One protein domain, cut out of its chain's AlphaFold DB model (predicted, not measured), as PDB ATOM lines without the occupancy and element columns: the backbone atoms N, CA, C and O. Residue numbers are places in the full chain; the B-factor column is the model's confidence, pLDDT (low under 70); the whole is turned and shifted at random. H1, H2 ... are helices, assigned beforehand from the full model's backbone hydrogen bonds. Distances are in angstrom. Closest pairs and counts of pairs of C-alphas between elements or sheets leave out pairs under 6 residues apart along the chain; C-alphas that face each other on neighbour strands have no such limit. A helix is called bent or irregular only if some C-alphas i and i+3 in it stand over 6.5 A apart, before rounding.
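This is residues 10 to 90 of the 96 residues of an uncharacterized protein of Kribbella sp. VKM Ac-2527 (UniProt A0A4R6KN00). The longest helix, H4, and helix H2 lie side by side and run opposite ways, H2 in the middle between H4 and H1, which crosses H2 near the start of H2 at almost a right angle. The short helix H3 sits at the far end of the pair, near the end of H2 and the start of H4, and H4 kinks near residue 78. The printed part has 81 residues, with four named helices in the order H1, H2, H3, H4 and no named strand; the class is all helix. The whole is compact, with a radius of gyration of the C-alphas of 13.0 A, and rounded, with spans of 31 by 24 by 23 A.

H4, residues 63 to 84, measures 27.1 A from first to last C-alpha and ends at C-alpha 84, at (165.530, 106.270, 109.657). H2, residues 30 to 45, is 22.5 A long and begins at C-alpha 30, at (159.161, 110.843, 107.796). H1, residues 10 to 23, is 20.0 A long, from C-alpha 10 at (155.541, 109.246, 124.541). H3, residues 55 to 59, spans 5.9 A.

H4 has a kink of 72 degrees near residue 78, and it is irregular: C-alphas 76 and 79 are 7.4 A apart. H4 touches H2 at a shallow tilt of 32 degrees, opposite ways; their closest C-alphas, those of Ala 34 and Val 81, are 5.7 A apart. H2 also touches H1, with residues 32 to 36 of H2 and 15 to 18 of H1 alone. Their closest C-alphas, those of Ile 18 and Asp 32, are 6.6 A apart, and their lines are about perpendicular, at 77 degrees. H3 is close to H2 but not clearly touching, the closest C-alphas being those of Phe 44 and Trp 55 at 6.4 A. H3 is also close to H4 but not clearly touching, with the C-alphas of Pro 56 and Asp 63 closest at 7.2 A. H1 is apart from H3 and from H4. In H1, H2 and H3 every O i to N i+4 pair is within hydrogen-bond range; in H4, 14 of 18 are.

The two C-alphas farthest apart in the domain, those of Thr 57 and Asn 87, are 34.7 A apart. The printed part has no cut. The link from H3 to H4 is tight, with 3 residues between them; those from H1 to H2, with 6, and from H2 to H3, with 9, are short. The mean pLDDT of the printed part is 96.0, and no printed residue is under 70.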
ATOM      1  N   ASP A  10     155.554 108.539 125.828       95.25
ATOM      2  CA  ASP A  10     155.541 109.246 124.541       95.25
ATOM      3  C   ASP A  10     154.719 108.493 123.485       95.25
ATOM      4  O   ASP A  10     154.016 109.115 122.692       95.25
ATOM      5  N   LEU A  11     154.727 107.157 123.518       93.56
ATOM      6  CA  LEU A  11     153.998 106.316 122.564       93.56
ATOM      7  C   LEU A  11     152.511 106.699 122.417       93.56
ATOM      8  O   LEU A  11     152.115 107.059 121.307       93.56
ATOM      9  N   PRO A  12     151.665 106.684 123.469       95.12
ATOM     10  CA  PRO A  12     150.252 107.030 123.320       95.12
ATOM     11  C   PRO A  12     150.038 108.488 122.890       95.12
ATOM     12  O   PRO A  12     149.124 108.763 122.110       95.12
ATOM     13  N   ALA A  13     150.888 109.417 123.339       96.50
ATOM     14  CA  ALA A  13     150.796 110.826 122.963       96.50
ATOM     15  C   ALA A  13     151.068 111.031 121.463       96.50
ATOM     16  O   ALA A  13     150.271 111.666 120.766       96.50
ATOM     17  N   GLN A  14     152.145 110.437 120.944       97.50
ATOM     18  CA  GLN A  14     152.473 110.501 119.521       97.50
ATOM     19  C   GLN A  14     151.449 109.749 118.673       97.50
ATOM     20  O   GLN A  14     151.022 110.281 117.655       97.50
ATOM     21  N   CYS A  15     150.987 108.566 119.095       96.50
ATOM     22  CA  CYS A  15     149.932 107.839 118.385       96.50
ATOM     23  C   CYS A  15     148.646 108.668 118.270       96.50
ATOM     24  O   CYS A  15     148.050 108.726 117.195       96.50
ATOM     25  N   SER A  16     148.242 109.352 119.345       97.31
ATOM     26  CA  SER A  16     147.081 110.249 119.328       97.31
ATOM     27  C   SER A  16     147.277 111.409 118.349       97.31
ATOM     28  O   SER A  16     146.428 111.638 117.488       97.31
ATOM     29  N   ARG A  17     148.429 112.093 118.407       98.06
ATOM     30  CA  ARG A  17     148.754 113.202 117.496       98.06
ATOM     31  C   ARG A  17     148.782 112.758 116.032       98.06
ATOM     32  O   ARG A  17     148.166 113.404 115.191       98.06
ATOM     33  N   ILE A  18     149.468 111.656 115.729       98.25
ATOM     34  CA  ILE A  18     149.605 111.124 114.367       98.25
ATOM     35  C   ILE A  18     148.240 110.703 113.819       98.25
ATOM     36  O   ILE A  18     147.915 111.016 112.676       98.25
ATOM     37  N   ARG A  19     147.406 110.047 114.635       97.38
ATOM     38  CA  ARG A  19     146.034 109.702 114.247       97.38
ATOM     39  C   ARG A  19     145.222 110.949 113.899       97.38
ATOM     40  O   ARG A  19     144.537 110.939 112.881       97.38
ATOM     41  N   SER A  20     145.299 112.005 114.709       98.25
ATOM     42  CA  SER A  20     144.594 113.262 114.429       98.25
ATOM     43  C   SER A  20     145.038 113.884 113.105       98.25
ATOM     44  O   SER A  20     144.184 114.244 112.301       98.25
ATOM     45  N   ALA A  21     146.345 113.917 112.833       98.19
ATOM     46  CA  ALA A  21     146.886 114.422 111.570       98.19
ATOM     47  C   ALA A  21     146.429 113.586 110.356       98.19
ATOM     48  O   ALA A  21     146.014 114.144 109.343       98.19
ATOM     49  N   LEU A  22     146.407 112.250 110.468       96.69
ATOM     50  CA  LEU A  22     145.881 111.370 109.412       96.69
ATOM     51  C   LEU A  22     144.392 111.617 109.132       96.69
ATOM     52  O   LEU A  22     143.993 111.666 107.971       96.69
ATOM     53  N   VAL A  23     143.574 111.787 110.177       97.56
ATOM     54  CA  VAL A  23     142.135 112.093 110.043       97.56
ATOM     55  C   VAL A  23     141.918 113.466 109.402       97.56
ATOM     56  O   VAL A  23     141.004 113.629 108.597       97.56
ATOM     57  N   ALA A  24     142.768 114.438 109.735       98.00
ATOM     58  CA  ALA A  24     142.738 115.787 109.184       98.00
ATOM     59  C   ALA A  24     143.373 115.903 107.784       98.00
ATOM     60  O   ALA A  24     143.375 116.993 107.216       98.00
ATOM     61  N   TRP A  25     143.883 114.804 107.211       96.56
ATOM     62  CA  TRP A  25     144.617 114.793 105.937       96.56
ATOM     63  C   TRP A  25     145.839 115.721 105.918       96.56
ATOM     64  O   TRP A  25     146.222 116.259 104.878       96.56
ATOM     65  N   GLU A  26     146.471 115.896 107.073       97.81
ATOM     66  CA  GLU A  26     147.681 116.691 107.211       97.81
ATOM     67  C   GLU A  26     148.914 115.909 106.745       97.81
ATOM     68  O   GLU A  26     148.970 114.675 106.780       97.81
ATOM     69  N   SER A  27     149.940 116.645 106.311       95.00
ATOM     70  CA  SER A  27     151.232 116.046 105.990       95.00
ATOM     71  C   SER A  27     151.886 115.501 107.258       95.00
ATOM     72  O   SER A  27     151.956 116.188 108.274       95.00
ATOM     73  N   LEU A  28     152.423 114.286 107.172       97.19
ATOM     74  CA  LEU A  28     153.254 113.701 108.219       97.19
ATOM     75  C   LEU A  28     154.729 113.764 107.835       97.19
ATOM     76  O   LEU A  28     155.105 113.491 106.692       97.19
ATOM     77  N   GLU A  29     155.561 114.043 108.830       96.31
ATOM     78  CA  GLU A  29     157.012 113.943 108.714       96.31
ATOM     79  C   GLU A  29     157.464 112.474 108.571       96.31
ATOM     80  O   GLU A  29     156.775 111.558 109.039       96.31
ATOM     81  N   PRO A  30     158.652 112.204 107.992       96.75
ATOM     82  CA  PRO A  30     159.161 110.843 107.796       96.75
ATOM     83  C   PRO A  30     159.154 109.976 109.064       96.75
ATOM     84  O   PRO A  30     158.844 108.784 109.009       96.75
ATOM     85  N   MET A  31     159.472 110.571 110.220       96.62
ATOM     86  CA  MET A  31     159.479 109.867 111.506       96.62
ATOM     87  C   MET A  31     158.074 109.448 111.946       96.62
ATOM     88  O   MET A  31     157.902 108.369 112.505       96.62
ATOM     89  N   ASP A  32     157.062 110.260 111.664       97.62
ATOM     90  CA  ASP A  32     155.679 109.946 112.016       97.62
ATOM     91  C   ASP A  32     155.103 108.855 111.119       97.62
ATOM     92  O   ASP A  32     154.406 107.966 111.609       97.62
ATOM     93  N   TRP A  33     155.483 108.841 109.838       97.62
ATOM     94  CA  TRP A  33     155.211 107.706 108.957       97.62
ATOM     95  C   TRP A  33     155.845 106.413 109.468       97.62
ATOM     96  O   TRP A  33     155.184 105.374 109.480       97.62
ATOM     97  N   ALA A  34     157.102 106.465 109.913       96.88
ATOM     98  CA  ALA A  34     157.788 105.297 110.459       96.88
ATOM     99  C   ALA A  34     157.142 104.803 111.766       96.88
ATOM    100  O   ALA A  34     156.915 103.603 111.914       96.88
ATOM    101  N   ARG A  35     156.792 105.719 112.678       97.25
ATOM    102  CA  ARG A  35     156.084 105.415 113.932       97.25
ATOM    103  C   ARG A  35     154.730 104.764 113.678       97.25
ATOM    104  O   ARG A  35     154.452 103.726 114.265       97.25
ATOM    105  N   ALA A  36     153.914 105.352 112.800       97.00
ATOM    106  CA  ALA A  36     152.606 104.805 112.447       97.00
ATOM    107  C   ALA A  36     152.740 103.397 111.864       97.00
ATOM    108  O   ALA A  36     152.075 102.473 112.322       97.00
ATOM    109  N   LEU A  37     153.645 103.229 110.896       96.81
ATOM    110  CA  LEU A  37     153.837 101.958 110.214       96.81
ATOM    111  C   LEU A  37     154.297 100.855 111.177       96.81
ATOM    112  O   LEU A  37     153.651  99.814 111.249       96.81
ATOM    113  N   LEU A  38     155.355 101.096 111.957       95.44
ATOM    114  CA  LEU A  38     155.882 100.106 112.903       95.44
ATOM    115  C   LEU A  38     154.885  99.773 114.016       95.44
ATOM    116  O   LEU A  38     154.719  98.604 114.363       95.44
ATOM    117  N   ALA A  39     154.203 100.783 114.568       95.75
ATOM    118  CA  ALA A  39     153.206 100.560 115.609       95.75
ATOM    119  C   ALA A  39     152.040  99.708 115.089       95.75
ATOM    120  O   ALA A  39     151.613  98.782 115.775       95.75
ATOM    121  N   THR A  40     151.554  99.969 113.870       96.88
ATOM    122  CA  THR A  40     150.500  99.150 113.255       96.88
ATOM    123  C   THR A  40     150.984  97.739 112.932       96.88
ATOM    124  O   THR A  40     150.243  96.793 113.170       96.88
ATOM    125  N   GLU A  41     152.210  97.560 112.436       97.12
ATOM    126  CA  GLU A  41     152.777  96.230 112.169       97.12
ATOM    127  C   GLU A  41     152.843  95.368 113.436       97.12
ATOM    128  O   GLU A  41     152.447  94.202 113.412       97.12
ATOM    129  N   ILE A  42     153.284  95.949 114.553       95.88
ATOM    130  CA  ILE A  42     153.359  95.254 115.843       95.88
ATOM    131  C   ILE A  42     151.968  94.987 116.410       95.88
ATOM    132  O   ILE A  42     151.706  93.865 116.841       95.88
ATOM    133  N   ALA A  43     151.066  95.971 116.366       96.31
ATOM    134  CA  ALA A  43     149.687  95.789 116.803       96.31
ATOM    135  C   ALA A  43     148.974  94.692 115.996       96.31
ATOM    136  O   ALA A  43     148.209  93.923 116.564       96.31
ATOM    137  N   PHE A  44     149.252  94.594 114.695       97.88
ATOM    138  CA  PHE A  44     148.679  93.576 113.821       97.88
ATOM    139  C   PHE A  44     149.283  92.186 114.041       97.88
ATOM    140  O   PHE A  44     148.559  91.205 114.017       97.88
ATOM    141  N   SER A  45     150.602  92.071 114.219       96.56
ATOM    142  CA  SER A  45     151.277  90.759 114.189       96.56
ATOM    143  C   SER A  45     151.536  90.138 115.564       96.56
ATOM    144  O   SER A  45     151.978  88.993 115.631       96.56
ATOM    145  N   SER A  46     151.349  90.879 116.659       96.62
ATOM    146  CA  SER A  46     151.694  90.419 118.008       96.62
ATOM    147  C   SER A  46     150.464  90.072 118.838       96.62
ATOM    148  O   SER A  46     149.606  90.924 119.044       96.62
ATOM    149  N   ASP A  47     150.446  88.872 119.418       96.25
ATOM    150  CA  ASP A  47     149.508  88.504 120.493       96.25
ATOM    151  C   ASP A  47     149.969  88.981 121.877       96.25
ATOM    152  O   ASP A  47     149.195  89.004 122.828       96.25
ATOM    153  N   VAL A  48     151.248  89.345 122.017       96.00
ATOM    154  CA  VAL A  48     151.839  89.723 123.312       96.00
ATOM    155  C   VAL A  48     151.601  91.198 123.614       96.00
ATOM    156  O   VAL A  48     151.292  91.565 124.745       96.00
ATOM    157  N   VAL A  49     151.794  92.056 122.611       91.88
ATOM    158  CA  VAL A  49     151.724  93.520 122.757       91.88
ATOM    159  C   VAL A  49     150.774  94.173 121.751       91.88
ATOM    160  O   VAL A  49     150.757  95.396 121.626       91.88
ATOM    161  N   GLY A  50     150.014  93.367 121.013       93.44
ATOM    162  CA  GLY A  50     149.083  93.810 119.986       93.44
ATOM    163  C   GLY A  50     147.753  93.074 120.073       93.44
ATOM    164  O   GLY A  50     147.380  92.543 121.117       93.44
ATOM    165  N   SER A  51     147.049  93.059 118.952       94.94
ATOM    166  CA  SER A  51     145.759  92.408 118.787       94.94
ATOM    167  C   SER A  51     145.853  91.218 117.836       94.94
ATOM    168  O   SER A  51     144.853  90.945 117.213       94.94
ATOM    169  N   GLY A  52     146.993  90.533 117.681       94.38
ATOM    170  CA  GLY A  52     147.219  89.513 116.636       94.38
ATOM    171  C   GLY A  52     146.006  88.640 116.282       94.38
ATOM    172  O   GLY A  52     145.350  88.862 115.266       94.38
ATOM    173  N   TYR A  53     145.662  87.694 117.149       94.75
ATOM    174  CA  TYR A  53     144.508  86.808 117.001       94.75
ATOM    175  C   TYR A  53     143.168  87.564 117.043       94.75
ATOM    176  O   TYR A  53     142.228  87.232 116.324       94.75
ATOM    177  N   GLU A  54     143.084  88.619 117.854       96.69
ATOM    178  CA  GLU A  54     141.877  89.433 118.046       96.69
ATOM    179  C   GLU A  54     141.759  90.605 117.058       96.69
ATOM    180  O   GLU A  54     140.977  91.538 117.267       96.69
ATOM    181  N   TRP A  55     142.537  90.608 115.976       97.50
ATOM    182  CA  TRP A  55     142.635  91.748 115.071       97.50
ATOM    183  C   TRP A  55     141.319  91.985 114.327       97.50
ATOM    184  O   TRP A  55     140.859  93.137 114.304       97.50
ATOM    185  N   PRO A  56     140.634  90.935 113.819       97.44
ATOM    186  CA  PRO A  56     139.304  91.086 113.240       97.44
ATOM    187  C   PRO A  56     138.278  91.613 114.243       97.44
ATOM    188  O   PRO A  56     137.453  92.444 113.875       97.44
ATOM    189  N   THR A  57     138.351  91.196 115.510       96.94
ATOM    190  CA  THR A  57     137.466  91.691 116.577       96.94
ATOM    191  C   THR A  57     137.739  93.164 116.887       96.94
ATOM    192  O   THR A  57     136.817  93.965 117.020       96.94
ATOM    193  N   THR A  58     139.017  93.536 116.978       96.81
ATOM    194  CA  THR A  58     139.463  94.873 117.390       96.81
ATOM    195  C   THR A  58     139.204  95.922 116.310       96.81
ATOM    196  O   THR A  58     138.867  97.064 116.618       96.81
ATOM    197  N   THR A  59     139.384  95.557 115.038       95.94
ATOM    198  CA  THR A  59     139.392  96.515 113.920       95.94
ATOM    199  C   THR A  59     138.260  96.312 112.919       95.94
ATOM    200  O   THR A  59     137.956  97.223 112.150       95.94
ATOM    201  N   GLY A  60     137.639  95.129 112.898       97.38
ATOM    202  CA  GLY A  60     136.705  94.705 111.853       97.38
ATOM    203  C   GLY A  60     137.381  94.264 110.550       97.38
ATOM    204  O   GLY A  60     136.687  93.974 109.577       97.38
ATOM    205  N   TRP A  61     138.718  94.237 110.487       98.00
ATOM    206  CA  TRP A  61     139.470  93.893 109.280       98.00
ATOM    207  C   TRP A  61     140.016  92.472 109.370       98.00
ATOM    208  O   TRP A  61     140.593  92.084 110.381       98.00
ATOM    209  N   SER A  62     139.900  91.702 108.287       97.81
ATOM    210  CA  SER A  62     140.568  90.401 108.212       97.81
ATOM    211  C   SER A  62     142.082  90.559 108.068       97.81
ATOM    212  O   SER A  62     142.577  91.558 107.526       97.81
ATOM    213  N   ASP A  63     142.824  89.532 108.476       97.69
ATOM    214  CA  ASP A  63     144.279  89.473 108.308       97.69
ATOM    215  C   ASP A  63     144.689  89.618 106.845       97.69
ATOM    216  O   ASP A  63     145.632  90.341 106.528       97.69
ATOM    217  N   GLU A  64     143.948  88.983 105.932       98.19
ATOM    218  CA  GLU A  64     144.229  89.037 104.498       98.19
ATOM    219  C   GLU A  64     144.129  90.469 103.952       98.19
ATOM    220  O   GLU A  64     145.014  90.930 103.222       98.19
ATOM    221  N   VAL A  65     143.066  91.196 104.311       98.25
ATOM    222  CA  VAL A  65     142.880  92.592 103.889       98.25
ATOM    223  C   VAL A  65     143.952  93.475 104.521       98.25
ATOM    224  O   VAL A  65     144.551  94.316 103.839       98.25
ATOM    225  N   THR A  66     144.241  93.253 105.800       98.00
ATOM    226  CA  THR A  66     145.214  94.038 106.560       98.00
ATOM    227  C   THR A  66     146.622  93.868 106.001       98.00
ATOM    228  O   THR A  66     147.267  94.862 105.664       98.00
ATOM    229  N   VAL A  67     147.093  92.634 105.794       98.19
ATOM    230  CA  VAL A  67     148.448  92.376 105.289       98.19
ATOM    231  C   VAL A  67     148.632  92.884 103.858       98.19
ATOM    232  O   VAL A  67     149.673  93.466 103.541       98.19
ATOM    233  N   LYS A  68     147.618  92.745 102.988       98.50
ATOM    234  CA  LYS A  68     147.650  93.304 101.624       98.50
ATOM    235  C   LYS A  68     147.771  94.829 101.660       98.50
ATOM    236  O   LYS A  68     148.590  95.395 100.928       98.50
ATOM    237  N   THR A  69     147.006  95.477 102.537       98.31
ATOM    238  CA  THR A  69     147.017  96.934 102.720       98.31
ATOM    239  C   THR A  69     148.352  97.414 103.282       98.31
ATOM    240  O   THR A  69     148.984  98.288 102.684       98.31
ATOM    241  N   LEU A  70     148.847  96.790 104.354       98.12
ATOM    242  CA  LEU A  70     150.148  97.105 104.946       98.12
ATOM    243  C   LEU A  70     151.278  96.954 103.929       98.12
ATOM    244  O   LEU A  70     152.094  97.858 103.790       98.12
ATOM    245  N   ARG A  71     151.293  95.884 103.129       98.44
ATOM    246  CA  ARG A  71     152.304  95.700 102.073       98.44
ATOM    247  C   ARG A  71     152.257  96.801 101.014       98.44
ATOM    248  O   ARG A  71     153.304  97.213 100.513       98.44
ATOM    249  N   ALA A  72     151.071  97.292 100.657       98.50
ATOM    250  CA  ALA A  72     150.943  98.425  99.745       98.50
ATOM    251  C   ALA A  72     151.462  99.730 100.371       98.50
ATOM    252  O   ALA A  72     152.185 100.470  99.704       98.50
ATOM    253  N   ILE A  73     151.147  99.984 101.645       97.81
ATOM    254  CA  ILE A  73     151.636 101.149 102.396       97.81
ATOM    255  C   ILE A  73     153.163 101.097 102.528       97.81
ATOM    256  O   ILE A  73     153.838 102.052 102.151       97.81
ATOM    257  N   GLN A  74     153.724  99.964 102.955       97.62
ATOM    258  CA  GLN A  74     155.169  99.743 103.058       97.62
ATOM    259  C   GLN A  74     155.882 100.066 101.743       97.62
ATOM    260  O   GLN A  74     156.853 100.812 101.745       97.62
ATOM    261  N   ARG A  75     155.386  99.577 100.597       98.00
ATOM    262  CA  ARG A  75     155.991  99.882  99.286       98.00
ATOM    263  C   ARG A  75     155.965 101.371  98.938       98.00
ATOM    264  O   ARG A  75     156.900 101.846  98.302       98.00
ATOM    265  N   LYS A  76     154.923 102.102  99.346       97.19
ATOM    266  CA  LYS A  76     154.833 103.558  99.144       97.19
ATOM    267  C   LYS A  76     155.798 104.318 100.054       97.19
ATOM    268  O   LYS A  76     156.407 105.287  99.616       97.19
ATOM    269  N   LEU A  77     155.950 103.869 101.299       96.69
ATOM    270  CA  LEU A  77     156.701 104.588 102.328       96.69
ATOM    271  C   LEU A  77     158.168 104.167 102.437       96.69
ATOM    272  O   LEU A  77     158.957 104.928 102.985       96.69
ATOM    273  N   VAL A  78     158.570 103.008 101.905       94.88
ATOM    274  CA  VAL A  78     159.905 102.427 102.144       94.88
ATOM    275  C   VAL A  78     161.039 103.403 101.839       94.88
ATOM    276  O   VAL A  78     161.973 103.512 102.622       94.88
ATOM    277  N   ARG A  79     160.947 104.176 100.751       95.50
ATOM    278  CA  ARG A  79     161.987 105.153 100.383       95.50
ATOM    279  C   ARG A  79     162.068 106.327 101.361       95.50
ATOM    280  O   ARG A  79     163.151 106.862 101.556       95.50
ATOM    281  N   LEU A  80     160.942 106.701 101.964       96.00
ATOM    282  CA  LEU A  80     160.850 107.779 102.945       96.00
ATOM    283  C   LEU A  80     161.379 107.341 104.316       96.00
ATOM    284  O   LEU A  80     162.069 108.106 104.980       96.00
ATOM    285  N   VAL A  81     161.066 106.109 104.733       94.75
ATOM    286  CA  VAL A  81     161.362 105.624 106.093       94.75
ATOM    287  C   VAL A  81     162.686 104.867 106.203       94.75
ATOM    288  O   VAL A  81     163.275 104.844 107.281       94.75
ATOM    289  N   ALA A  82     163.191 104.269 105.117       92.81
ATOM    290  CA  ALA A  82     164.435 103.495 105.138       92.81
ATOM    291  C   ALA A  82     165.644 104.263 105.712       92.81
ATOM    292  O   ALA A  82     166.389 103.651 106.480       92.81
ATOM    293  N   PRO A  83     165.835 105.574 105.447       94.69
ATOM    294  CA  PRO A  83     166.930 106.339 106.050       94.69
ATOM    295  C   PRO A  83     166.874 106.444 107.584       94.69
ATOM    296  O   PRO A  83     167.886 106.742 108.210       94.69
ATOM    297  N   LEU A  84     165.710 106.212 108.203       93.19
ATOM    298  CA  LEU A  84     165.530 106.270 109.657       93.19
ATOM    299  C   LEU A  84     165.870 104.943 110.353       93.19
ATOM    300  O   LEU A  84     166.030 104.902 111.575       93.19
ATOM    301  N   VAL A  85     165.971 103.843 109.600       89.06
ATOM    302  CA  VAL A  85     166.251 102.514 110.154       89.06
ATOM    303  C   VAL A  85     167.631 102.493 110.811       89.06
ATOM    304  O   VAL A  85     168.623 102.938 110.241       89.06
ATOM    305  N   GLY A  86     167.704 101.923 112.014       87.56
ATOM    306  CA  GLY A  86     168.904 101.909 112.837       87.56
ATOM    307  C   GLY A  86     168.712 102.765 114.079       87.56
ATOM    308  O   GLY A  86     167.753 102.563 114.824       87.56
ATOM    309  N   ASN A  87     169.627 103.706 114.312       84.31
ATOM    310  CA  ASN A  87     169.672 104.462 115.564       84.31
ATOM    311  C   ASN A  87     168.418 105.334 115.774       84.31
ATOM    312  O   ASN A  87     167.883 105.372 116.878       84.31
ATOM    313  N   SER A  88     167.898 105.975 114.718       87.38
ATOM    314  CA  SER A  88     166.747 106.891 114.825       87.38
ATOM    315  C   SER A  88     165.454 106.182 115.233       87.38
ATOM    316  O   SER A  88     164.646 106.747 115.964       87.38
ATOM    317  N   LEU A  89     165.269 104.928 114.807       90.75
ATOM    318  CA  LEU A  89     164.146 104.091 115.236       90.75
ATOM    319  C   LEU A  89     164.473 103.226 116.460       90.75
ATOM    320  O   LEU A  89     163.595 102.526 116.956       90.75
ATOM    321  N   GLY A  90     165.707 103.251 116.969       87.94
ATOM    322  CA  GLY A  90     166.143 102.359 118.047       87.94
ATOM    323  C   GLY A  90     166.106 100.877 117.658       87.94
ATOM    324  O   GLY A  90     165.900 100.029 118.517       87.94
TER     325      GLY A  90